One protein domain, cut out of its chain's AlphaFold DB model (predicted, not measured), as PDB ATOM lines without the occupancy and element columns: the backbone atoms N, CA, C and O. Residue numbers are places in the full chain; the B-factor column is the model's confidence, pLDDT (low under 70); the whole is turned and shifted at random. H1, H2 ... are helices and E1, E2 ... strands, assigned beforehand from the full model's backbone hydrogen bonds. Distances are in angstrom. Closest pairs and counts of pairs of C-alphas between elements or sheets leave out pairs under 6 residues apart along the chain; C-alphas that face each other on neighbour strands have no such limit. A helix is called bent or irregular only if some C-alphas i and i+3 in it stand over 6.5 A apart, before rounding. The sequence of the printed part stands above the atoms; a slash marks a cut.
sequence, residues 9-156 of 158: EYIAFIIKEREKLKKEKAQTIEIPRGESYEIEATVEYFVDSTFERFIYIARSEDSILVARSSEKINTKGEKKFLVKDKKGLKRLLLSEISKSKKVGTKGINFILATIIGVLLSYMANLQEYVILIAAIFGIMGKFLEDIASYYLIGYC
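This is residues 9 to 156 of the 158 residues of an uncharacterized protein of Pyrococcus horikoshii (strain ATCC 700860 / DSM 12428 / JCM 9974 / NBRC 100139 / OT-3) (UniProt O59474). A strongly twisted sheet of five strands, with H2 and H3 over one face and the short H1 over the other, forms a head from which a long, loosely joined helical hairpin, H4 and H5, reaches out as an arm. The arm makes most of the length, and H5 folds back toward the head, where residues 155 to 156 pair with the edge strand E5. The 148 printed residues include five named helices and five named strands, in the order E1 H1 E2 H2 E3 E4 E5 H3 H4 H5; the mixed sheet runs E2 E4 E3 E1 E5. The class is mixed, helices and strands; the whole is loose, with a radius of gyration of the C-alphas of 18.5 A and spans of 58 by 33 by 28 A.

E1, residues 10 to 15, begins at C-alpha 10 (-35.234, 4.874, -14.548). H1 is residues 18 to 23, E2 residues 27 to 31, and H2 residues 36 to 48, 18.2 A long. E3, residues 54 to 59, and E4, residues 64 to 69, measure 16.7 A and 16.8 A. E5 is residues 79 to 83, and H3 residues 86 to 97, 16.3 A. H4, residues 101 to 123, spans 34.3 A. H5, residues 127 to 152, spans 32.8 A and ends at C-alpha 152 (-34.902, 18.208, -5.971); it is irregular, C-alphas 128 and 131 being 7.8 A apart, with a kink of 45 degrees near residue 138.

E1 is parallel to E3, N 13 to O 55 being 2.8 A, and antiparallel to E5, N 12 to O 81 being 2.9 A. E3 and E4 form an antiparallel hairpin, N 56 to O 67 being 2.8 A; E4 is antiparallel to E2, N 29 to O 66 being 2.8 A. E1, H1, E2 and E2, H2, E3 are split strand-helix-strand units, other strands lying between their two strands, with right-handed crossovers. H2 and H3 are on the same face and touch, C-alphas 47 and 86 being closest at 6.4 A; H1 is on the opposite face. H3 and H4 touch only at the corner, C-alphas 95 and 102 being closest at 4.6 A. H4 and H5, a helical hairpin, only just touch, with 3 pairs of C-alphas within 8 A, the closest Asn 109 and Glu 145 at 7.6 A. H5 only grazes the sheet, with residues 146 to 151. Every O i to N i+4 pair is within hydrogen-bond range in H2 and H3; in H1 1 of 2, H4 18 of 19 and H5 18 of 22 are.

The C-alphas farthest apart, Lys 23 and Asn 125, are 59.9 A apart. The printed part has no cut and no long link. Mean pLDDT of the printed part is 76.8; 53 residues are under 70, among them 99 to 114 and 119 to 139.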
ATOM      1  N   GLU A   9     -31.602   6.547 -13.237       91.50
ATOM      2  CA  GLU A   9     -31.803   5.158 -12.813       91.50
ATOM      3  C   GLU A   9     -32.988   4.537 -13.567       91.50
ATOM      4  O   GLU A   9     -32.895   3.401 -14.031       91.50
ATOM      5  N   TYR A  10     -34.056   5.315 -13.797       92.19
ATOM      6  CA  TYR A  10     -35.234   4.874 -14.548       92.19
ATOM      7  C   TYR A  10     -35.593   5.838 -15.677       92.19
ATOM      8  O   TYR A  10     -35.415   7.054 -15.581       92.19
ATOM      9  N   ILE A  11     -36.153   5.283 -16.749       91.94
ATOM     10  CA  ILE A  11     -36.748   6.042 -17.847       91.94
ATOM     11  C   ILE A  11     -38.226   5.686 -17.886       91.94
ATOM     12  O   ILE A  11     -38.580   4.534 -18.136       91.94
ATOM     13  N   ALA A  12     -39.078   6.672 -17.622       90.94
ATOM     14  CA  ALA A  12     -40.517   6.478 -17.577       90.94
ATOM     15  C   ALA A  12     -41.203   7.068 -18.816       90.94
ATOM     16  O   ALA A  12     -40.850   8.153 -19.275       90.94
ATOM     17  N   PHE A  13     -42.207   6.373 -19.337       91.00
ATOM     18  CA  PHE A  13     -42.990   6.795 -20.493       91.00
ATOM     19  C   PHE A  13     -44.468   6.866 -20.141       91.00
ATOM     20  O   PHE A  13     -45.009   5.940 -19.542       91.00
ATOM     21  N   ILE A  14     -45.140   7.941 -20.545       88.44
ATOM     22  CA  ILE A  14     -46.601   8.008 -20.517       88.44
ATOM     23  C   ILE A  14     -47.117   7.672 -21.907       88.44
ATOM     24  O   ILE A  14     -46.856   8.411 -22.859       88.44
ATOM     25  N   ILE A  15     -47.877   6.584 -21.995       85.94
ATOM     26  CA  ILE A  15     -48.353   6.022 -23.258       85.94
ATOM     27  C   ILE A  15     -49.883   5.986 -23.293       85.94
ATOM     28  O   ILE A  15     -50.549   5.871 -22.262       85.94
ATOM     29  N   LYS A  16     -50.460   6.048 -24.497       77.19
ATOM     30  CA  LYS A  16     -51.915   5.906 -24.699       77.19
ATOM     31  C   LYS A  16     -52.344   4.471 -25.033       77.19
ATOM     32  O   LYS A  16     -53.483   4.099 -24.780       77.19
ATOM     33  N   GLU A  17     -51.447   3.649 -25.578       73.94
ATOM     34  CA  GLU A  17     -51.780   2.342 -26.163       73.94
ATOM     35  C   GLU A  17     -51.423   1.164 -25.228       73.94
ATOM     36  O   GLU A  17     -50.354   0.564 -25.343       73.94
ATOM     37  N   ARG A  18     -52.339   0.782 -24.318       73.69
ATOM     38  CA  ARG A  18     -52.157  -0.346 -23.364       73.69
ATOM     39  C   ARG A  18     -51.839  -1.679 -24.053       73.69
ATOM     40  O   ARG A  18     -51.103  -2.496 -23.504       73.69
ATOM     41  N   GLU A  19     -52.408  -1.930 -25.230       70.81
ATOM     42  CA  GLU A  19     -52.289  -3.227 -25.909       70.81
ATOM     43  C   GLU A  19     -50.854  -3.582 -26.308       70.81
ATOM     44  O   GLU A  19     -50.507  -4.764 -26.346       70.81
ATOM     45  N   LYS A  20     -49.998  -2.583 -26.552       70.56
ATOM     46  CA  LYS A  20     -48.583  -2.816 -26.866       70.56
ATOM     47  C   LYS A  20     -47.803  -3.364 -25.673       70.56
ATOM     48  O   LYS A  20     -46.984  -4.257 -25.861       70.56
ATOM     49  N   LEU A  21     -48.141  -2.945 -24.451       76.19
ATOM     50  CA  LEU A  21     -47.520  -3.472 -23.227       76.19
ATOM     51  C   LEU A  21     -47.777  -4.971 -23.057       76.19
ATOM     52  O   LEU A  21     -46.888  -5.712 -22.652       76.19
ATOM     53  N   LYS A  22     -48.982  -5.435 -23.419       68.94
ATOM     54  CA  LYS A  22     -49.336  -6.859 -23.352       68.94
ATOM     55  C   LYS A  22     -48.614  -7.698 -24.411       68.94
ATOM     56  O   LYS A  22     -48.318  -8.861 -24.158       68.94
ATOM     57  N   LYS A  23     -48.345  -7.128 -25.591       67.50
ATOM     58  CA  LYS A  23     -47.690  -7.833 -26.708       67.50
ATOM     59  C   LYS A  23     -46.182  -7.995 -26.504       67.50
ATOM     60  O   LYS A  23     -45.637  -9.016 -26.908       67.50
ATOM     61  N   GLU A  24     -45.527  -7.044 -25.842       71.25
ATOM     62  CA  GLU A  24     -44.063  -7.028 -25.673       71.25
ATOM     63  C   GLU A  24     -43.569  -7.611 -24.334       71.25
ATOM     64  O   GLU A  24     -42.477  -7.293 -23.881       71.25
ATOM     65  N   LYS A  25     -44.346  -8.506 -23.700       67.88
ATOM     66  CA  LYS A  25     -43.993  -9.195 -22.434       67.88
ATOM     67  C   LYS A  25     -43.679  -8.263 -21.248       67.88
ATOM     68  O   LYS A  25     -43.037  -8.697 -20.293       67.88
ATOM     69  N   ALA A  26     -44.157  -7.021 -21.264       79.50
ATOM     70  CA  ALA A  26     -44.001  -6.127 -20.123       79.50
ATOM     71  C   ALA A  26     -44.782  -6.672 -18.918       79.50
ATOM     72  O   ALA A  26     -45.933  -7.100 -19.052       79.50
ATOM     73  N   GLN A  27     -44.185  -6.631 -17.727       83.31
ATOM     74  CA  GLN A  27     -44.911  -6.986 -16.509       83.31
ATOM     75  C   GLN A  27     -45.805  -5.815 -16.119       83.31
ATOM     76  O   GLN A  27     -45.312  -4.723 -15.844       83.31
ATOM     77  N   THR A  28     -47.118  -6.038 -16.106       85.44
ATOM     78  CA  THR A  28     -48.116  -4.995 -15.849       85.44
ATOM     79  C   THR A  28     -48.762  -5.165 -14.483       85.44
ATOM     80  O   THR A  28     -49.204  -6.263 -14.149       85.44
ATOM     81  N   ILE A  29     -48.913  -4.066 -13.753       86.94
ATOM     82  CA  ILE A  29     -49.755  -3.960 -12.562       86.94
ATOM     83  C   ILE A  29     -50.840  -2.921 -12.846       86.94
ATOM     84  O   ILE A  29     -50.576  -1.839 -13.376       86.94
ATOM     85  N   GLU A  30     -52.077  -3.277 -12.524       85.19
ATOM     86  CA  GLU A  30     -53.218  -2.372 -12.609       85.19
ATOM     87  C   GLU A  30     -53.407  -1.694 -11.257       85.19
ATOM     88  O   GLU A  30     -53.485  -2.358 -10.227       85.19
ATOM     89  N   ILE A  31     -53.429  -0.365 -11.264       82.19
ATOM     90  CA  ILE A  31     -53.640   0.436 -10.066       82.19
ATOM     91  C   ILE A  31     -55.140   0.732  -9.974       82.19
ATOM     92  O   ILE A  31     -55.685   1.357 -10.896       82.19
ATOM     93  N   PRO A  32     -55.817   0.278  -8.903       69.62
ATOM     94  CA  PRO A  32     -57.249   0.482  -8.738       69.62
ATOM     95  C   PRO A  32     -57.589   1.972  -8.620       69.62
ATOM     96  O   PRO A  32     -56.792   2.789  -8.151       69.62
ATOM     97  N   ARG A  33     -58.806   2.341  -9.039       65.75
ATOM     98  CA  ARG A  33     -59.390   3.647  -8.713       65.75
ATOM     99  C   ARG A  33     -59.933   3.582  -7.291       65.75
ATOM    100  O   ARG A  33     -60.892   2.860  -7.051       65.75
ATOM    101  N   GLY A  34     -59.340   4.333  -6.370       60.78
ATOM    102  CA  GLY A  34     -59.720   4.271  -4.961       60.78
ATOM    103  C   GLY A  34     -59.059   5.344  -4.104       60.78
ATOM    104  O   GLY A  34     -58.525   6.332  -4.616       60.78
ATOM    105  N   GLU A  35     -59.133   5.154  -2.790       58.59
ATOM    106  CA  GLU A  35     -58.579   6.065  -1.790       58.59
ATOM    107  C   GLU A  35     -57.056   6.217  -1.927       58.59
ATOM    108  O   GLU A  35     -56.343   5.293  -2.326       58.59
ATOM    109  N   SER A  36     -56.532   7.393  -1.561       69.31
ATOM    110  CA  SER A  36     -55.101   7.719  -1.697       69.31
ATOM    111  C   SER A  36     -54.172   6.681  -1.050       69.31
ATOM    112  O   SER A  36     -53.064   6.489  -1.542       69.31
ATOM    113  N   TYR A  37     -54.611   6.000   0.015       77.19
ATOM    114  CA  TYR A  37     -53.801   5.010   0.725       77.19
ATOM    115  C   TYR A  37     -53.549   3.735  -0.096       77.19
ATOM    116  O   TYR A  37     -52.405   3.295  -0.205       77.19
ATOM    117  N   GLU A  38     -54.579   3.174  -0.736       79.88
ATOM    118  CA  GLU A  38     -54.439   1.965  -1.563       79.88
ATOM    119  C   GLU A  38     -53.561   2.219  -2.792       79.88
ATOM    120  O   GLU A  38     -52.729   1.390  -3.172       79.88
ATOM    121  N   ILE A  39     -53.702   3.409  -3.381       81.50
ATOM    122  CA  ILE A  39     -52.866   3.864  -4.492       81.50
ATOM    123  C   ILE A  39     -51.405   3.966  -4.047       81.50
ATOM    124  O   ILE A  39     -50.512   3.481  -4.741       81.50
ATOM    125  N   GLU A  40     -51.147   4.585  -2.893       83.69
ATOM    126  CA  GLU A  40     -49.791   4.744  -2.366       83.69
ATOM    127  C   GLU A  40     -49.123   3.407  -2.063       83.69
ATOM    128  O   GLU A  40     -47.984   3.205  -2.489       83.69
ATOM    129  N   ALA A  41     -49.843   2.485  -1.424       85.38
ATOM    130  CA  ALA A  41     -49.352   1.144  -1.130       85.38
ATOM    131  C   ALA A  41     -49.048   0.348  -2.410       85.38
ATOM    132  O   ALA A  41     -47.999  -0.285  -2.518       85.38
ATOM    133  N   THR A  42     -49.925   0.424  -3.418       87.38
ATOM    134  CA  THR A  42     -49.723  -0.271  -4.702       87.38
ATOM    135  C   THR A  42     -48.512   0.282  -5.455       87.38
ATOM    136  O   THR A  42     -47.716  -0.480  -6.005       87.38
ATOM    137  N   VAL A  43     -48.336   1.608  -5.465       88.06
ATOM    138  CA  VAL A  43     -47.165   2.249  -6.081       88.06
ATOM    139  C   VAL A  43     -45.884   1.876  -5.342       88.06
ATOM    140  O   VAL A  43     -44.874   1.602  -5.984       88.06
ATOM    141  N   GLU A  44     -45.908   1.856  -4.012       88.88
ATOM    142  CA  GLU A  44     -44.759   1.462  -3.196       88.88
ATOM    143  C   GLU A  44     -44.338   0.023  -3.488       88.88
ATOM    144  O   GLU A  44     -43.190  -0.215  -3.858       88.88
ATOM    145  N   TYR A  45     -45.295  -0.903  -3.491       88.94
ATOM    146  CA  TYR A  45     -45.051  -2.291  -3.871       88.94
ATOM    147  C   TYR A  45     -44.494  -2.429  -5.299       88.94
ATOM    148  O   TYR A  45     -43.560  -3.200  -5.554       88.94
ATOM    149  N   PHE A  46     -45.035  -1.667  -6.254       90.50
ATOM    150  CA  PHE A  46     -44.531  -1.655  -7.625       90.50
ATOM    151  C   PHE A  46     -43.069  -1.192  -7.675       90.50
ATOM    152  O   PHE A  46     -42.234  -1.872  -8.268       90.50
ATOM    153  N   VAL A  47     -42.742  -0.062  -7.045       90.50
ATOM    154  CA  VAL A  47     -41.389   0.519  -7.059       90.50
ATOM    155  C   VAL A  47     -40.383  -0.393  -6.358       90.50
ATOM    156  O   VAL A  47     -39.291  -0.612  -6.885       90.50
ATOM    157  N   ASP A  48     -40.746  -0.971  -5.217       89.19
ATOM    158  CA  ASP A  48     -39.847  -1.839  -4.453       89.19
ATOM    159  C   ASP A  48     -39.538  -3.141  -5.190       89.19
ATOM    160  O   ASP A  48     -38.404  -3.622  -5.148       89.19
ATOM    161  N   SER A  49     -40.513  -3.663  -5.939       85.81
ATOM    162  CA  SER A  49     -40.341  -4.854  -6.775       85.81
ATOM    163  C   SER A  49     -39.742  -4.569  -8.158       85.81
ATOM    164  O   SER A  49     -39.544  -5.505  -8.933       85.81
ATOM    165  N   THR A  50     -39.487  -3.305  -8.511       86.38
ATOM    166  CA  THR A  50     -38.997  -2.921  -9.841       86.38
ATOM    167  C   THR A  50     -37.476  -3.028  -9.930       86.38
ATOM    168  O   THR A  50     -36.740  -2.308  -9.255       86.38
ATOM    169  N   PHE A  51     -37.017  -3.895 -10.836       84.12
ATOM    170  CA  PHE A  51     -35.601  -4.104 -11.173       84.12
ATOM    171  C   PHE A  51     -35.242  -3.632 -12.587       84.12
ATOM    172  O   PHE A  51     -34.089  -3.705 -13.001       84.12
ATOM    173  N   GLU A  52     -36.235  -3.175 -13.343       87.19
ATOM    174  CA  GLU A  52     -36.095  -2.864 -14.758       87.19
ATOM    175  C   GLU A  52     -36.008  -1.356 -14.989       87.19
ATOM    176  O   GLU A  52     -36.618  -0.560 -14.276       87.19
ATOM    177  N   ARG A  53     -35.238  -0.967 -16.010       88.88
ATOM    178  CA  ARG A  53     -34.926   0.437 -16.298       88.88
ATOM    179  C   ARG A  53     -36.097   1.195 -16.923       88.88
ATOM    180  O   ARG A  53     -36.221   2.398 -16.691       88.88
ATOM    181  N   PHE A  54     -36.915   0.535 -17.744       90.81
ATOM    182  CA  PHE A  54     -37.984   1.189 -18.494       90.81
ATOM    183  C   PHE A  54     -39.331   0.988 -17.813       90.81
ATOM    184  O   PHE A  54     -39.791  -0.139 -17.637       90.81
ATOM    185  N   ILE A  55     -39.965   2.103 -17.456       92.00
ATOM    186  CA  ILE A  55     -41.257   2.141 -16.777       92.00
ATOM    187  C   ILE A  55     -42.283   2.766 -17.713       92.00
ATOM    188  O   ILE A  55     -42.013   3.764 -18.371       92.00
ATOM    189  N   TYR A  56     -43.480   2.207 -17.765       90.00
ATOM    190  CA  TYR A  56     -44.548   2.669 -18.642       90.00
ATOM    191  C   TYR A  56     -45.794   2.945 -17.823       90.00
ATOM    192  O   TYR A  56     -46.190   2.130 -16.998       90.00
ATOM    193  N   ILE A  57     -46.426   4.084 -18.067       89.25
ATOM    194  CA  ILE A  57     -47.658   4.517 -17.421       89.25
ATOM    195  C   ILE A  57     -48.702   4.667 -18.523       89.25
ATOM    196  O   ILE A  57     -48.606   5.558 -19.368       89.25
ATOM    197  N   ALA A  58     -49.705   3.796 -18.524       86.75
ATOM    198  CA  ALA A  58     -50.818   3.836 -19.462       86.75
ATOM    199  C   ALA A  58     -52.105   4.201 -18.719       86.75
ATOM    200  O   ALA A  58     -52.520   3.496 -17.799       86.75
ATOM    201  N   ARG A  59     -52.759   5.296 -19.117       78.69
ATOM    202  CA  ARG A  59     -54.059   5.689 -18.553       78.69
ATOM    203  C   ARG A  59     -55.187   5.159 -19.435       78.69
ATOM    204  O   ARG A  59     -55.197   5.423 -20.634       78.69
ATOM    205  N   SER A  60     -56.135   4.453 -18.830       69.19
ATOM    206  CA  SER A  60     -57.379   4.005 -19.456       69.19
ATOM    207  C   SER A  60     -58.586   4.732 -18.849       69.19
ATOM    208  O   SER A  60     -58.465   5.426 -17.830       69.19
ATOM    209  N   GLU A  61     -59.749   4.599 -19.490       66.69
ATOM    210  CA  GLU A  61     -61.005   5.208 -19.038       66.69
ATOM    211  C   GLU A  61     -61.449   4.714 -17.666       66.69
ATOM    212  O   GLU A  61     -62.127   5.474 -16.981       66.69
ATOM    213  N   ASP A  62     -60.974   3.544 -17.221       66.38
ATOM    214  CA  ASP A  62     -61.388   2.904 -15.964       66.38
ATOM    215  C   ASP A  62     -60.248   2.653 -14.968       66.38
ATOM    216  O   ASP A  62     -60.493   2.520 -13.771       66.38
ATOM    217  N   SER A  63     -58.988   2.668 -15.412       73.81
ATOM    218  CA  SER A  63     -57.836   2.353 -14.558       73.81
ATOM    219  C   SER A  63     -56.529   2.962 -15.062       73.81
ATOM    220  O   SER A  63     -56.435   3.463 -16.187       73.81
ATOM    221  N   ILE A  64     -55.501   2.953 -14.212       84.06
ATOM    222  CA  ILE A  64     -54.129   3.286 -14.609       84.06
ATOM    223  C   ILE A  64     -53.300   2.015 -14.529       84.06
ATOM    224  O   ILE A  64     -53.334   1.304 -13.531       84.06
ATOM    225  N   LEU A  65     -52.536   1.743 -15.579       87.50
ATOM    226  CA  LEU A  65     -51.584   0.649 -15.599       87.50
ATOM    227  C   LEU A  65     -50.174   1.162 -15.551       87.50
ATOM    228  O   LEU A  65     -49.807   2.077 -16.287       87.50
ATOM    229  N   VAL A  66     -49.392   0.494 -14.721       89.50
ATOM    230  CA  VAL A  66     -47.954   0.661 -14.696       89.50
ATOM    231  C   VAL A  66     -47.342  -0.632 -15.190       89.50
ATOM    232  O   VAL A  66     -47.750  -1.722 -14.794       89.50
ATOM    233  N   ALA A  67     -46.389  -0.513 -16.098       89.88
ATOM    234  CA  ALA A  67     -45.643  -1.643 -16.601       89.88
ATOM    235  C   ALA A  67     -44.152  -1.393 -16.490       89.88
ATOM    236  O   ALA A  67     -43.695  -0.250 -16.451       89.88
ATOM    237  N   ARG A  68     -43.404  -2.484 -16.457       90.38
ATOM    238  CA  ARG A  68     -41.950  -2.475 -16.492       90.38
ATOM    239  C   ARG A  68     -41.450  -3.394 -17.603       90.38
ATOM    240  O   ARG A  68     -42.127  -4.372 -17.942       90.38
ATOM    241  N   SER A  69     -40.335  -3.000 -18.214       89.00
ATOM    242  CA  SER A  69     -39.633  -3.797 -19.218       89.00
ATOM    243  C   SER A  69     -38.117  -3.627 -19.107       89.00
ATOM    244  O   SER A  69     -37.606  -2.524 -18.879       89.00
ATOM    245  N   SER A  70     -37.380  -4.715 -19.335       84.56
ATOM    246  CA  SER A  70     -35.922  -4.701 -19.493       84.56
ATOM    247  C   SER A  70     -35.473  -3.986 -20.771       84.56
ATOM    248  O   SER A  70     -34.395  -3.393 -20.804       84.56
ATOM    249  N   GLU A  71     -36.304  -4.014 -21.814       86.50
ATOM    250  CA  GLU A  71     -36.020  -3.427 -23.123       86.50
ATOM    251  C   GLU A  71     -36.967  -2.272 -23.443       86.50
ATOM    252  O   GLU A  71     -38.116  -2.227 -22.997       86.50
ATOM    253  N   LYS A  72     -36.473  -1.322 -24.240       86.25
ATOM    254  CA  LYS A  72     -37.265  -0.174 -24.662       86.25
ATOM    255  C   LYS A  72     -38.295  -0.604 -25.709       86.25
ATOM    256  O   LYS A  72     -37.952  -0.834 -26.864       86.25
ATOM    257  N   ILE A  73     -39.557  -0.598 -25.303       83.75
ATOM    258  CA  ILE A  73     -40.729  -0.798 -26.160       83.75
ATOM    259  C   ILE A  73     -40.849   0.373 -27.145       83.75
ATOM    260  O   ILE A  73     -40.676   1.540 -26.774       83.75
ATOM    261  N   ASN A  74     -41.138   0.066 -28.412       77.94
ATOM    262  CA  ASN A  74     -41.293   1.077 -29.456       77.94
ATOM    263  C   ASN A  74     -42.721   1.635 -29.482       77.94
ATOM    264  O   ASN A  74     -43.609   1.162 -30.200       77.94
ATOM    265  N   THR A  75     -42.945   2.673 -28.692       66.31
ATOM    266  CA  THR A  75     -44.243   3.329 -28.556       66.31
ATOM    267  C   THR A  75     -44.185   4.762 -29.116       66.31
ATOM    268  O   THR A  75     -43.180   5.467 -29.018       66.31
ATOM    269  N   LYS A  76     -45.234   5.159 -29.858       59.19
ATOM    270  CA  LYS A  76     -45.331   6.452 -30.562       59.19
ATOM    271  C   LYS A  76     -46.228   7.395 -29.755       59.19
ATOM    272  O   LYS A  76     -47.328   7.005 -29.382       59.19
ATOM    273  N   GLY A  77     -45.800   8.648 -29.570       57.12
ATOM    274  CA  GLY A  77     -46.593   9.689 -28.891       57.12
ATOM    275  C   GLY A  77     -46.385   9.778 -27.373       57.12
ATOM    276  O   GLY A  77     -47.325  10.093 -26.645       57.12
ATOM    277  N   GLU A  78     -45.169   9.498 -26.911       73.31
ATOM    278  CA  GLU A  78     -44.806   9.372 -25.498       73.31
ATOM    279  C   GLU A  78     -44.424  10.722 -24.886       73.31
ATOM    280  O   GLU A  78     -43.612  11.447 -25.463       73.31
ATOM    281  N   LYS A  79     -44.884  11.009 -23.663       85.56
ATOM    282  CA  LYS A  79     -44.103  11.884 -22.773       85.56
ATOM    283  C   LYS A  79     -43.040  11.033 -22.098       85.56
ATOM    284  O   LYS A  79     -43.377  10.010 -21.499       85.56
ATOM    285  N   LYS A  80     -41.781  11.448 -22.195       89.44
ATOM    286  CA  LYS A  80     -40.639  10.760 -21.595       89.44
ATOM    287  C   LYS A  80     -40.204  11.499 -20.339       89.44
ATOM    288  O   LYS A  80     -40.098  12.719 -20.346       89.44
ATOM    289  N   PHE A  81     -39.905  10.752 -19.290       91.62
ATOM    290  CA  PHE A  81     -39.395  11.278 -18.035       91.62
ATOM    291  C   PHE A  81     -38.080  10.603 -17.675       91.62
ATOM    292  O   PHE A  81     -37.943   9.380 -17.767       91.62
ATOM    293  N   LEU A  82     -37.125  11.414 -17.236       92.38
ATOM    294  CA  LEU A  82     -35.877  10.945 -16.645       92.38
ATOM    295  C   LEU A  82     -36.058  10.929 -15.140       92.38
ATOM    296  O   LEU A  82     -36.476  11.930 -14.561       92.38
ATOM    297  N   VAL A  83     -35.754   9.799 -14.511       93.56
ATOM    298  CA  VAL A  83     -35.995   9.592 -13.085       93.56
ATOM    299  C   VAL A  83     -34.694   9.201 -12.406       93.56
ATOM    300  O   VAL A  83     -33.996   8.280 -12.835       93.56
ATOM    301  N   LYS A  84     -34.371   9.927 -11.338       93.19
ATOM    302  CA  LYS A  84     -33.094   9.825 -10.643       93.19
ATOM    303  C   LYS A  84     -32.964   8.561  -9.816       93.19
ATOM    304  O   LYS A  84     -31.904   7.957  -9.839       93.19
ATOM    305  N   ASP A  85     -34.010   8.226  -9.069       92.44
ATOM    306  CA  ASP A  85     -33.994   7.134  -8.104       92.44
ATOM    307  C   ASP A  85     -35.401   6.579  -7.826       92.44
ATOM    308  O   ASP A  85     -36.412   7.106  -8.307       92.44
ATOM    309  N   LYS A  86     -35.481   5.519  -7.008       91.31
ATOM    310  CA  LYS A  86     -36.752   4.908  -6.571       91.31
ATOM    311  C   LYS A  86     -37.716   5.911  -5.931       91.31
ATOM    312  O   LYS A  86     -38.927   5.834  -6.149       91.31
ATOM    313  N   LYS A  87     -37.214   6.883  -5.159       90.25
ATOM    314  CA  LYS A  87     -38.058   7.911  -4.521       90.25
ATOM    315  C   LYS A  87     -38.639   8.856  -5.573       90.25
ATOM    316  O   LYS A  87     -39.819   9.200  -5.490       90.25
ATOM    317  N   GLY A  88     -37.840   9.238  -6.567       89.31
ATOM    318  CA  GLY A  88     -38.262   9.987  -7.745       89.31
ATOM    319  C   GLY A  88     -39.332   9.241  -8.536       89.31
ATOM    320  O   GLY A  88     -40.343   9.839  -8.894       89.31
ATOM    321  N   LEU A  89     -39.173   7.926  -8.712       91.56
ATOM    322  CA  LEU A  89     -40.152   7.086  -9.401       91.56
ATOM    323  C   LEU A  89     -41.486   7.034  -8.647       91.56
ATOM    324  O   LEU A  89     -42.536   7.259  -9.246       91.56
ATOM    325  N   LYS A  90     -41.450   6.823  -7.321       90.50
ATOM    326  CA  LYS A  90     -42.642   6.875  -6.456       90.50
ATOM    327  C   LYS A  90     -43.358   8.220  -6.600       90.50
ATOM    328  O   LYS A  90     -44.570   8.258  -6.799       90.50
ATOM    329  N   ARG A  91     -42.618   9.333  -6.539       88.38
ATOM    330  CA  ARG A  91     -43.176  10.688  -6.701       88.38
ATOM    331  C   ARG A  91     -43.784  10.900  -8.086       88.38
ATOM    332  O   ARG A  91     -44.898  11.412  -8.157       88.38
ATOM    333  N   LEU A  92     -43.100  10.477  -9.153       89.44
ATOM    334  CA  LEU A  92     -43.595  10.574 -10.527       89.44
ATOM    335  C   LEU A  92     -44.915   9.818 -10.681       89.44
ATOM    336  O   LEU A  92     -45.915  10.417 -11.076       89.44
ATOM    337  N   LEU A  93     -44.936   8.533 -10.312       88.62
ATOM    338  CA  LEU A  93     -46.124   7.687 -10.409       88.62
ATOM    339  C   LEU A  93     -47.293   8.311  -9.649       88.62
ATOM    340  O   LEU A  93     -48.370   8.505 -10.205       88.62
ATOM    341  N   LEU A  94     -47.065   8.734  -8.408       85.81
ATOM    342  CA  LEU A  94     -48.098   9.376  -7.604       85.81
ATOM    343  C   LEU A  94     -48.579  10.709  -8.182       85.81
ATOM    344  O   LEU A  94     -49.760  11.019  -8.051       85.81
ATOM    345  N   SER A  95     -47.706  11.493  -8.819       81.94
ATOM    346  CA  SER A  95     -48.092  12.753  -9.466       81.94
ATOM    347  C   SER A  95     -48.963  12.542 -10.711       81.94
ATOM    348  O   SER A  95     -49.824  13.371 -11.013       81.94
ATOM    349  N   GLU A  96     -48.772  11.419 -11.408       80.94
ATOM    350  CA  GLU A  96     -49.559  11.054 -12.588       80.94
ATOM    351  C   GLU A  96     -50.845  10.300 -12.243       80.94
ATOM    352  O   GLU A  96     -51.828  10.375 -12.987       80.94
ATOM    353  N   ILE A  97     -50.873   9.605 -11.108       77.81
ATOM    354  CA  ILE A  97     -52.032   8.834 -10.654       77.81
ATOM    355  C   ILE A  97     -52.963   9.687  -9.786       77.81
ATOM    356  O   ILE A  97     -54.178   9.667  -9.982       77.81
ATOM    357  N   SER A  98     -52.417  10.480  -8.859       70.19
ATOM    358  CA  SER A  98     -53.193  11.268  -7.900       70.19
ATOM    359  C   SER A  98     -53.193  12.762  -8.236       70.19
ATOM    360  O   SER A  98     -52.161  13.438  -8.250       70.19
ATOM    361  N   LYS A  99     -54.396  13.316  -8.450       61.50
ATOM    362  CA  LYS A  99     -54.602  14.746  -8.745       61.50
ATOM    363  C   LYS A  99     -54.084  15.664  -7.631       61.50
ATOM    364  O   LYS A  99     -53.653  16.773  -7.936       61.50
ATOM    365  N   SER A 100     -54.098  15.223  -6.369       54.19
ATOM    366  CA  SER A 100     -53.635  16.023  -5.225       54.19
ATOM    367  C   SER A 100     -52.113  16.197  -5.221       54.19
ATOM    368  O   SER A 100     -51.613  17.297  -4.991       54.19
ATOM    369  N   LYS A 101     -51.356  15.150  -5.577       55.25
ATOM    370  CA  LYS A 101     -49.884  15.196  -5.648       55.25
ATOM    371  C   LYS A 101     -49.354  15.952  -6.867       55.25
ATOM    372  O   LYS A 101     -48.263  16.514  -6.802       55.25
ATOM    373  N   LYS A 102     -50.163  16.089  -7.923       55.59
ATOM    374  CA  LYS A 102     -49.889  16.972  -9.070       55.59
ATOM    375  C   LYS A 102     -49.821  18.463  -8.701       55.59
ATOM    376  O   LYS A 102     -49.193  19.243  -9.410       55.59
ATOM    377  N   VAL A 103     -50.475  18.876  -7.612       52.44
ATOM    378  CA  VAL A 103     -50.458  20.274  -7.142       52.44
ATOM    379  C   VAL A 103     -49.157  20.587  -6.398       52.44
ATOM    380  O   VAL A 103     -48.588  21.657  -6.596       52.44
ATOM    381  N   GLY A 104     -48.637  19.636  -5.614       56.22
ATOM    382  CA  GLY A 104     -47.383  19.814  -4.872       56.22
ATOM    383  C   GLY A 104     -46.173  20.035  -5.781       56.22
ATOM    384  O   GLY A 104     -45.349  20.904  -5.513       56.22
ATOM    385  N   THR A 105     -46.096  19.316  -6.902       57.06
ATOM    386  CA  THR A 105     -45.005  19.475  -7.877       57.06
ATOM    387  C   THR A 105     -45.114  20.780  -8.661       57.06
ATOM    388  O   THR A 105     -44.114  21.472  -8.828       57.06
ATOM    389  N   LYS A 106     -46.328  21.204  -9.035       58.00
ATOM    390  CA  LYS A 106     -46.553  22.540  -9.619       58.00
ATOM    391  C   LYS A 106     -46.164  23.680  -8.672       58.00
ATOM    392  O   LYS A 106     -45.693  24.714  -9.138       58.00
ATOM    393  N   GLY A 107     -46.339  23.495  -7.362       58.19
ATOM    394  CA  GLY A 107     -45.926  24.473  -6.354       58.19
ATOM    395  C   GLY A 107     -44.414  24.715  -6.340       58.19
ATOM    396  O   GLY A 107     -43.983  25.857  -6.224       58.19
ATOM    397  N   ILE A 108     -43.610  23.666  -6.534       65.06
ATOM    398  CA  ILE A 108     -42.143  23.774  -6.587       65.06
ATOM    399  C   ILE A 108     -41.703  24.598  -7.805       65.06
ATOM    400  O   ILE A 108     -40.888  25.508  -7.654       65.06
ATOM    401  N   ASN A 109     -42.299  24.360  -8.977       58.78
ATOM    402  CA  ASN A 109     -42.003  25.146 -10.181       58.78
ATOM    403  C   ASN A 109     -42.412  26.616 -10.012       58.78
ATOM    404  O   ASN A 109     -41.684  27.511 -10.427       58.78
ATOM    405  N   PHE A 110     -43.539  26.886  -9.341       62.41
ATOM    406  CA  PHE A 110     -43.963  28.256  -9.047       62.41
ATOM    407  C   PHE A 110     -42.986  28.984  -8.109       62.41
ATOM    408  O   PHE A 110     -42.660  30.149  -8.338       62.41
ATOM    409  N   ILE A 111     -42.468  28.298  -7.085       68.25
ATOM    410  CA  ILE A 111     -41.455  28.851  -6.171       68.25
ATOM    411  C   ILE A 111     -40.155  29.152  -6.925       68.25
ATOM    412  O   ILE A 111     -39.620  30.253  -6.798       68.25
ATOM    413  N   LEU A 112     -39.679  28.219  -7.754       65.75
ATOM    414  CA  LEU A 112     -38.500  28.414  -8.606       65.75
ATOM    415  C   LEU A 112     -38.671  29.609  -9.552       65.75
ATOM    416  O   LEU A 112     -37.808  30.485  -9.592       65.75
ATOM    417  N   ALA A 113     -39.808  29.693 -10.247       66.94
ATOM    418  CA  ALA A 113     -40.127  30.810 -11.129       66.94
ATOM    419  C   ALA A 113     -40.172  32.149 -10.375       66.94
ATOM    420  O   ALA A 113     -39.676  33.157 -10.875       66.94
ATOM    421  N   THR A 114     -40.703  32.158  -9.148       68.25
ATOM    422  CA  THR A 114     -40.753  33.357  -8.298       68.25
ATOM    423  C   THR A 114     -39.352  33.812  -7.891       68.25
ATOM    424  O   THR A 114     -39.038  34.992  -8.008       68.25
ATOM    425  N   ILE A 115     -38.479  32.891  -7.464       71.00
ATOM    426  CA  ILE A 115     -37.092  33.209  -7.080       71.00
ATOM    427  C   ILE A 115     -36.323  33.788  -8.272       71.00
ATOM    428  O   ILE A 115     -35.654  34.812  -8.139       71.00
ATOM    429  N   ILE A 116     -36.456  33.167  -9.447       68.00
ATOM    430  CA  ILE A 116     -35.826  33.646 -10.682       68.00
ATOM    431  C   ILE A 116     -36.382  35.026 -11.062       68.00
ATOM    432  O   ILE A 116     -35.609  35.931 -11.371       68.00
ATOM    433  N   GLY A 117     -37.700  35.225 -10.975       66.38
ATOM    434  CA  GLY A 117     -38.343  36.511 -11.251       66.38
ATOM    435  C   GLY A 117     -37.865  37.638 -10.329       66.38
ATOM    436  O   GLY A 117     -37.587  38.739 -10.798       66.38
ATOM    437  N   VAL A 118     -37.697  37.359  -9.032       70.75
ATOM    438  CA  VAL A 118     -37.179  38.331  -8.053       70.75
ATOM    439  C   VAL A 118     -35.712  38.672  -8.324       70.75
ATOM    440  O   VAL A 118     -35.351  39.848  -8.316       70.75
ATOM    441  N   LEU A 119     -34.870  37.675  -8.619       68.88
ATOM    442  CA  LEU A 119     -33.462  37.896  -8.971       68.88
ATOM    443  C   LEU A 119     -33.321  38.753 -10.237       68.88
ATOM    444  O   LEU A 119     -32.533  39.698 -10.262       68.88
ATOM    445  N   LEU A 120     -34.133  38.474 -11.260       66.62
ATOM    446  CA  LEU A 120     -34.165  39.259 -12.495       66.62
ATOM    447  C   LEU A 120     -34.670  40.687 -12.255       66.62
ATOM    448  O   LEU A 120     -34.106  41.627 -12.810       66.62
ATOM    449  N   SER A 121     -35.668  40.875 -11.385       65.00
ATOM    450  CA  SER A 121     -36.143  42.206 -10.984       65.00
ATOM    451  C   SER A 121     -35.061  43.020 -10.272       65.00
ATOM    452  O   SER A 121     -35.018  44.236 -10.432       65.00
ATOM    453  N   TYR A 122     -34.183  42.376  -9.502       66.69
ATOM    454  CA  TYR A 122     -33.074  43.050  -8.820       66.69
ATOM    455  C   TYR A 122     -31.948  43.438  -9.794       66.69
ATOM    456  O   TYR A 122     -31.270  44.447  -9.607       66.69
ATOM    457  N   MET A 123     -31.782  42.673 -10.878       63.19
ATOM    458  CA  MET A 123     -30.853  42.973 -11.976       63.19
ATOM    459  C   MET A 123     -31.422  43.943 -13.028       63.19
ATOM    460  O   MET A 123     -30.676  44.414 -13.886       63.19
ATOM    461  N   ALA A 124     -32.713  44.288 -12.960       55.28
ATOM    462  CA  ALA A 124     -33.422  45.115 -13.944       55.28
ATOM    463  C   ALA A 124     -32.962  46.587 -14.026       55.28
ATOM    464  O   ALA A 124     -33.432  47.325 -14.891       55.28
ATOM    465  N   ASN A 125     -31.986  47.008 -13.212       57.06
ATOM    466  CA  ASN A 125     -31.233  48.248 -13.450       57.06
ATOM    467  C   ASN A 125     -30.410  48.217 -14.762       57.06
ATOM    468  O   ASN A 125     -29.865  49.239 -15.166       57.06
ATOM    469  N   LEU A 126     -30.338  47.073 -15.453       57.88
ATOM    470  CA  LEU A 126     -29.717  46.887 -16.772       57.88
ATOM    471  C   LEU A 126     -30.756  46.959 -17.911       57.88
ATOM    472  O   LEU A 126     -30.887  46.017 -18.695       57.88
ATOM    473  N   GLN A 127     -31.514  48.061 -17.995       59.69
ATOM    474  CA  GLN A 127     -32.637  48.243 -18.938       59.69
ATOM    475  C   GLN A 127     -32.301  47.921 -20.409       59.69
ATOM    476  O   GLN A 127     -33.144  47.376 -21.118       59.69
ATOM    477  N   GLU A 128     -31.072  48.186 -20.858       61.69
ATOM    478  CA  GLU A 128     -30.659  47.996 -22.259       61.69
ATOM    479  C   GLU A 128     -30.496  46.525 -22.673       61.69
ATOM    480  O   GLU A 128     -30.574  46.200 -23.856       61.69
ATOM    481  N   TYR A 129     -30.341  45.609 -21.713       61.69
ATOM    482  CA  TYR A 129     -30.118  44.186 -21.988       61.69
ATOM    483  C   TYR A 129     -31.259  43.289 -21.519       61.69
ATOM    484  O   TYR A 129     -31.167  42.076 -21.680       61.69
ATOM    485  N   VAL A 130     -32.353  43.843 -20.985       62.44
ATOM    486  CA  VAL A 130     -33.469  43.063 -20.416       62.44
ATOM    487  C   VAL A 130     -34.023  42.045 -21.412       62.44
ATOM    488  O   VAL A 130     -34.271  40.906 -21.035       62.44
ATOM    489  N   ILE A 131     -34.160  42.410 -22.689       62.09
ATOM    490  CA  ILE A 131     -34.684  41.512 -23.731       62.09
ATOM    491  C   ILE A 131     -33.681  40.394 -24.057       62.09
ATOM    492  O   ILE A 131     -34.072  39.237 -24.198       62.09
ATOM    493  N   LEU A 132     -32.386  40.718 -24.130       64.88
ATOM    494  CA  LEU A 132     -31.321  39.746 -24.391       64.88
ATOM    495  C   LEU A 132     -31.159  38.774 -23.213       64.88
ATOM    496  O   LEU A 132     -31.091  37.563 -23.403       64.88
ATOM    497  N   ILE A 133     -31.163  39.303 -21.989       64.94
ATOM    498  CA  ILE A 133     -31.119  38.540 -20.742       64.94
ATOM    499  C   ILE A 133     -32.367  37.659 -20.641       64.94
ATOM    500  O   ILE A 133     -32.236  36.466 -20.402       64.94
ATOM    501  N   ALA A 134     -33.565  38.185 -20.910       63.69
ATOM    502  CA  ALA A 134     -34.799  37.401 -20.909       63.69
ATOM    503  C   ALA A 134     -34.804  36.296 -21.978       63.69
ATOM    504  O   ALA A 134     -35.308  35.209 -21.713       63.69
ATOM    505  N   ALA A 135     -34.215  36.520 -23.156       65.56
ATOM    506  CA  ALA A 135     -34.093  35.494 -24.191       65.56
ATOM    507  C   ALA A 135     -33.109  34.379 -23.789       65.56
ATOM    508  O   ALA A 135     -33.427  33.195 -23.923       65.56
ATOM    509  N   ILE A 136     -31.946  34.739 -23.232       67.06
ATOM    510  CA  ILE A 136     -30.943  33.781 -22.739       67.06
ATOM    511  C   ILE A 136     -31.509  32.977 -21.562       67.06
ATOM    512  O   ILE A 136     -31.459  31.748 -21.575       67.06
ATOM    513  N   PHE A 137     -32.113  33.649 -20.580       65.00
ATOM    514  CA  PHE A 137     -32.760  33.000 -19.439       65.00
ATOM    515  C   PHE A 137     -34.043  32.263 -19.817       65.00
ATOM    516  O   PHE A 137     -34.391  31.309 -19.139       65.00
ATOM    517  N   GLY A 138     -34.735  32.627 -20.893       66.81
ATOM    518  CA  GLY A 138     -35.890  31.874 -21.384       66.81
ATOM    519  C   GLY A 138     -35.489  30.493 -21.905       66.81
ATOM    520  O   GLY A 138     -36.135  29.494 -21.594       66.81
ATOM    521  N   ILE A 139     -34.379  30.421 -22.645       67.88
ATOM    522  CA  ILE A 139     -33.860  29.165 -23.205       67.88
ATOM    523  C   ILE A 139     -33.112  28.353 -22.134       67.88
ATOM    524  O   ILE A 139     -33.357  27.155 -21.990       67.88
ATOM    525  N   MET A 140     -32.239  28.989 -21.342       71.69
ATOM    526  CA  MET A 140     -31.532  28.325 -20.235       71.69
ATOM    527  C   MET A 140     -32.452  27.979 -19.066       71.69
ATOM    528  O   MET A 140     -32.203  27.000 -18.372       71.69
ATOM    529  N   GLY A 141     -33.496  28.769 -18.832       73.00
ATOM    530  CA  GLY A 141     -34.380  28.640 -17.679       73.00
ATOM    531  C   GLY A 141     -35.108  27.311 -17.673       73.00
ATOM    532  O   GLY A 141     -35.078  26.628 -16.659       73.00
ATOM    533  N   LYS A 142     -35.650  26.888 -18.822       75.38
ATOM    534  CA  LYS A 142     -36.277  25.565 -18.947       75.38
ATOM    535  C   LYS A 142     -35.280  24.441 -18.652       75.38
ATOM    536  O   LYS A 142     -35.573  23.530 -17.892       75.38
ATOM    537  N   PHE A 143     -34.071  24.540 -19.199       78.94
ATOM    538  CA  PHE A 143     -33.031  23.535 -18.990       78.94
ATOM    539  C   PHE A 143     -32.572  23.459 -17.521       78.94
ATOM    540  O   PHE A 143     -32.382  22.375 -16.972       78.94
ATOM    541  N   LEU A 144     -32.430  24.611 -16.863       77.50
ATOM    542  CA  LEU A 144     -32.126  24.711 -15.435       77.50
ATOM    543  C   LEU A 144     -33.278  24.202 -14.566       77.50
ATOM    544  O   LEU A 144     -33.024  23.548 -13.559       77.50
ATOM    545  N   GLU A 145     -34.524  24.472 -14.950       78.25
ATOM    546  CA  GLU A 145     -35.723  23.977 -14.275       78.25
ATOM    547  C   GLU A 145     -35.807  22.450 -14.347       78.25
ATOM    548  O   GLU A 145     -36.075  21.814 -13.328       78.25
ATOM    549  N   ASP A 146     -35.503  21.851 -15.501       83.00
ATOM    550  CA  ASP A 146     -35.475  20.395 -15.677       83.00
ATOM    551  C   ASP A 146     -34.385  19.756 -14.803       83.00
ATOM    552  O   ASP A 146     -34.646  18.798 -14.070       83.00
ATOM    553  N   ILE A 147     -33.178  20.336 -14.790       83.69
ATOM    554  CA  ILE A 147     -32.081  19.902 -13.914       83.69
ATOM    555  C   ILE A 147     -32.482  20.034 -12.439       83.69
ATOM    556  O   ILE A 147     -32.328  19.087 -11.664       83.69
ATOM    557  N   ALA A 148     -33.010  21.187 -12.033       80.94
ATOM    558  CA  ALA A 148     -33.418  21.430 -10.655       80.94
ATOM    559  C   ALA A 148     -34.527  20.461 -10.225       80.94
ATOM    560  O   ALA A 148     -34.432  19.855  -9.157       80.94
ATOM    561  N   SER A 149     -35.529  20.246 -11.077       82.06
ATOM    562  CA  SER A 149     -36.613  19.284 -10.850       82.06
ATOM    563  C   SER A 149     -36.065  17.869 -10.693       82.06
ATOM    564  O   SER A 149     -36.396  17.172  -9.732       82.06
ATOM    565  N   TYR A 150     -35.135  17.463 -11.554       87.44
ATOM    566  CA  TYR A 150     -34.490  16.161 -11.461       87.44
ATOM    567  C   TYR A 150     -33.733  15.965 -10.136       87.44
ATOM    568  O   TYR A 150     -33.848  14.909  -9.514       87.44
ATOM    569  N   TYR A 151     -32.997  16.973  -9.658       85.38
ATOM    570  CA  TYR A 151     -32.226  16.855  -8.415       85.38
ATOM    571  C   TYR A 151     -33.062  17.016  -7.139       85.38
ATOM    572  O   TYR A 151     -32.781  16.323  -6.158       85.38
ATOM    573  N   LEU A 152     -34.067  17.899  -7.140       84.00
ATOM    574  CA  LEU A 152     -34.902  18.208  -5.971       84.00
ATOM    575  C   LEU A 152     -36.110  17.268  -5.858       84.00
ATOM    576  O   LEU A 152     -36.387  16.699  -4.796       84.00
ATOM    577  N   ILE A 153     -36.840  17.100  -6.960       84.44
ATOM    578  CA  ILE A 153     -38.063  16.294  -7.022       84.44
ATOM    579  C   ILE A 153     -37.714  14.832  -7.312       84.44
ATOM    580  O   ILE A 153     -38.342  13.938  -6.739       84.44
ATOM    581  N   GLY A 154     -36.678  14.580  -8.114       87.62
ATOM    582  CA  GLY A 154     -36.226  13.235  -8.480       87.62
ATOM    583  C   GLY A 154     -36.631  12.807  -9.890       87.62
ATOM    584  O   GLY A 154     -36.353  11.669 -10.265       87.62
ATOM    585  N   TYR A 155     -37.299  13.674 -10.662       90.19
ATOM    586  CA  TYR A 155     -37.620  13.429 -12.067       90.19
ATOM    587  C   TYR A 155     -37.826  14.732 -12.860       90.19
ATOM    588  O   TYR A 155     -38.131  15.770 -12.273       90.19
ATOM    589  N   CYS A 156     -37.695  14.668 -14.186       89.00
ATOM    590  CA  CYS A 156     -38.020  15.755 -15.122       89.00
ATOM    591  C   CYS A 156     -38.603  15.200 -16.435       89.00
ATOM    592  O   CYS A 156     -38.406  14.022 -16.746       89.00
TER     593      CYS A 156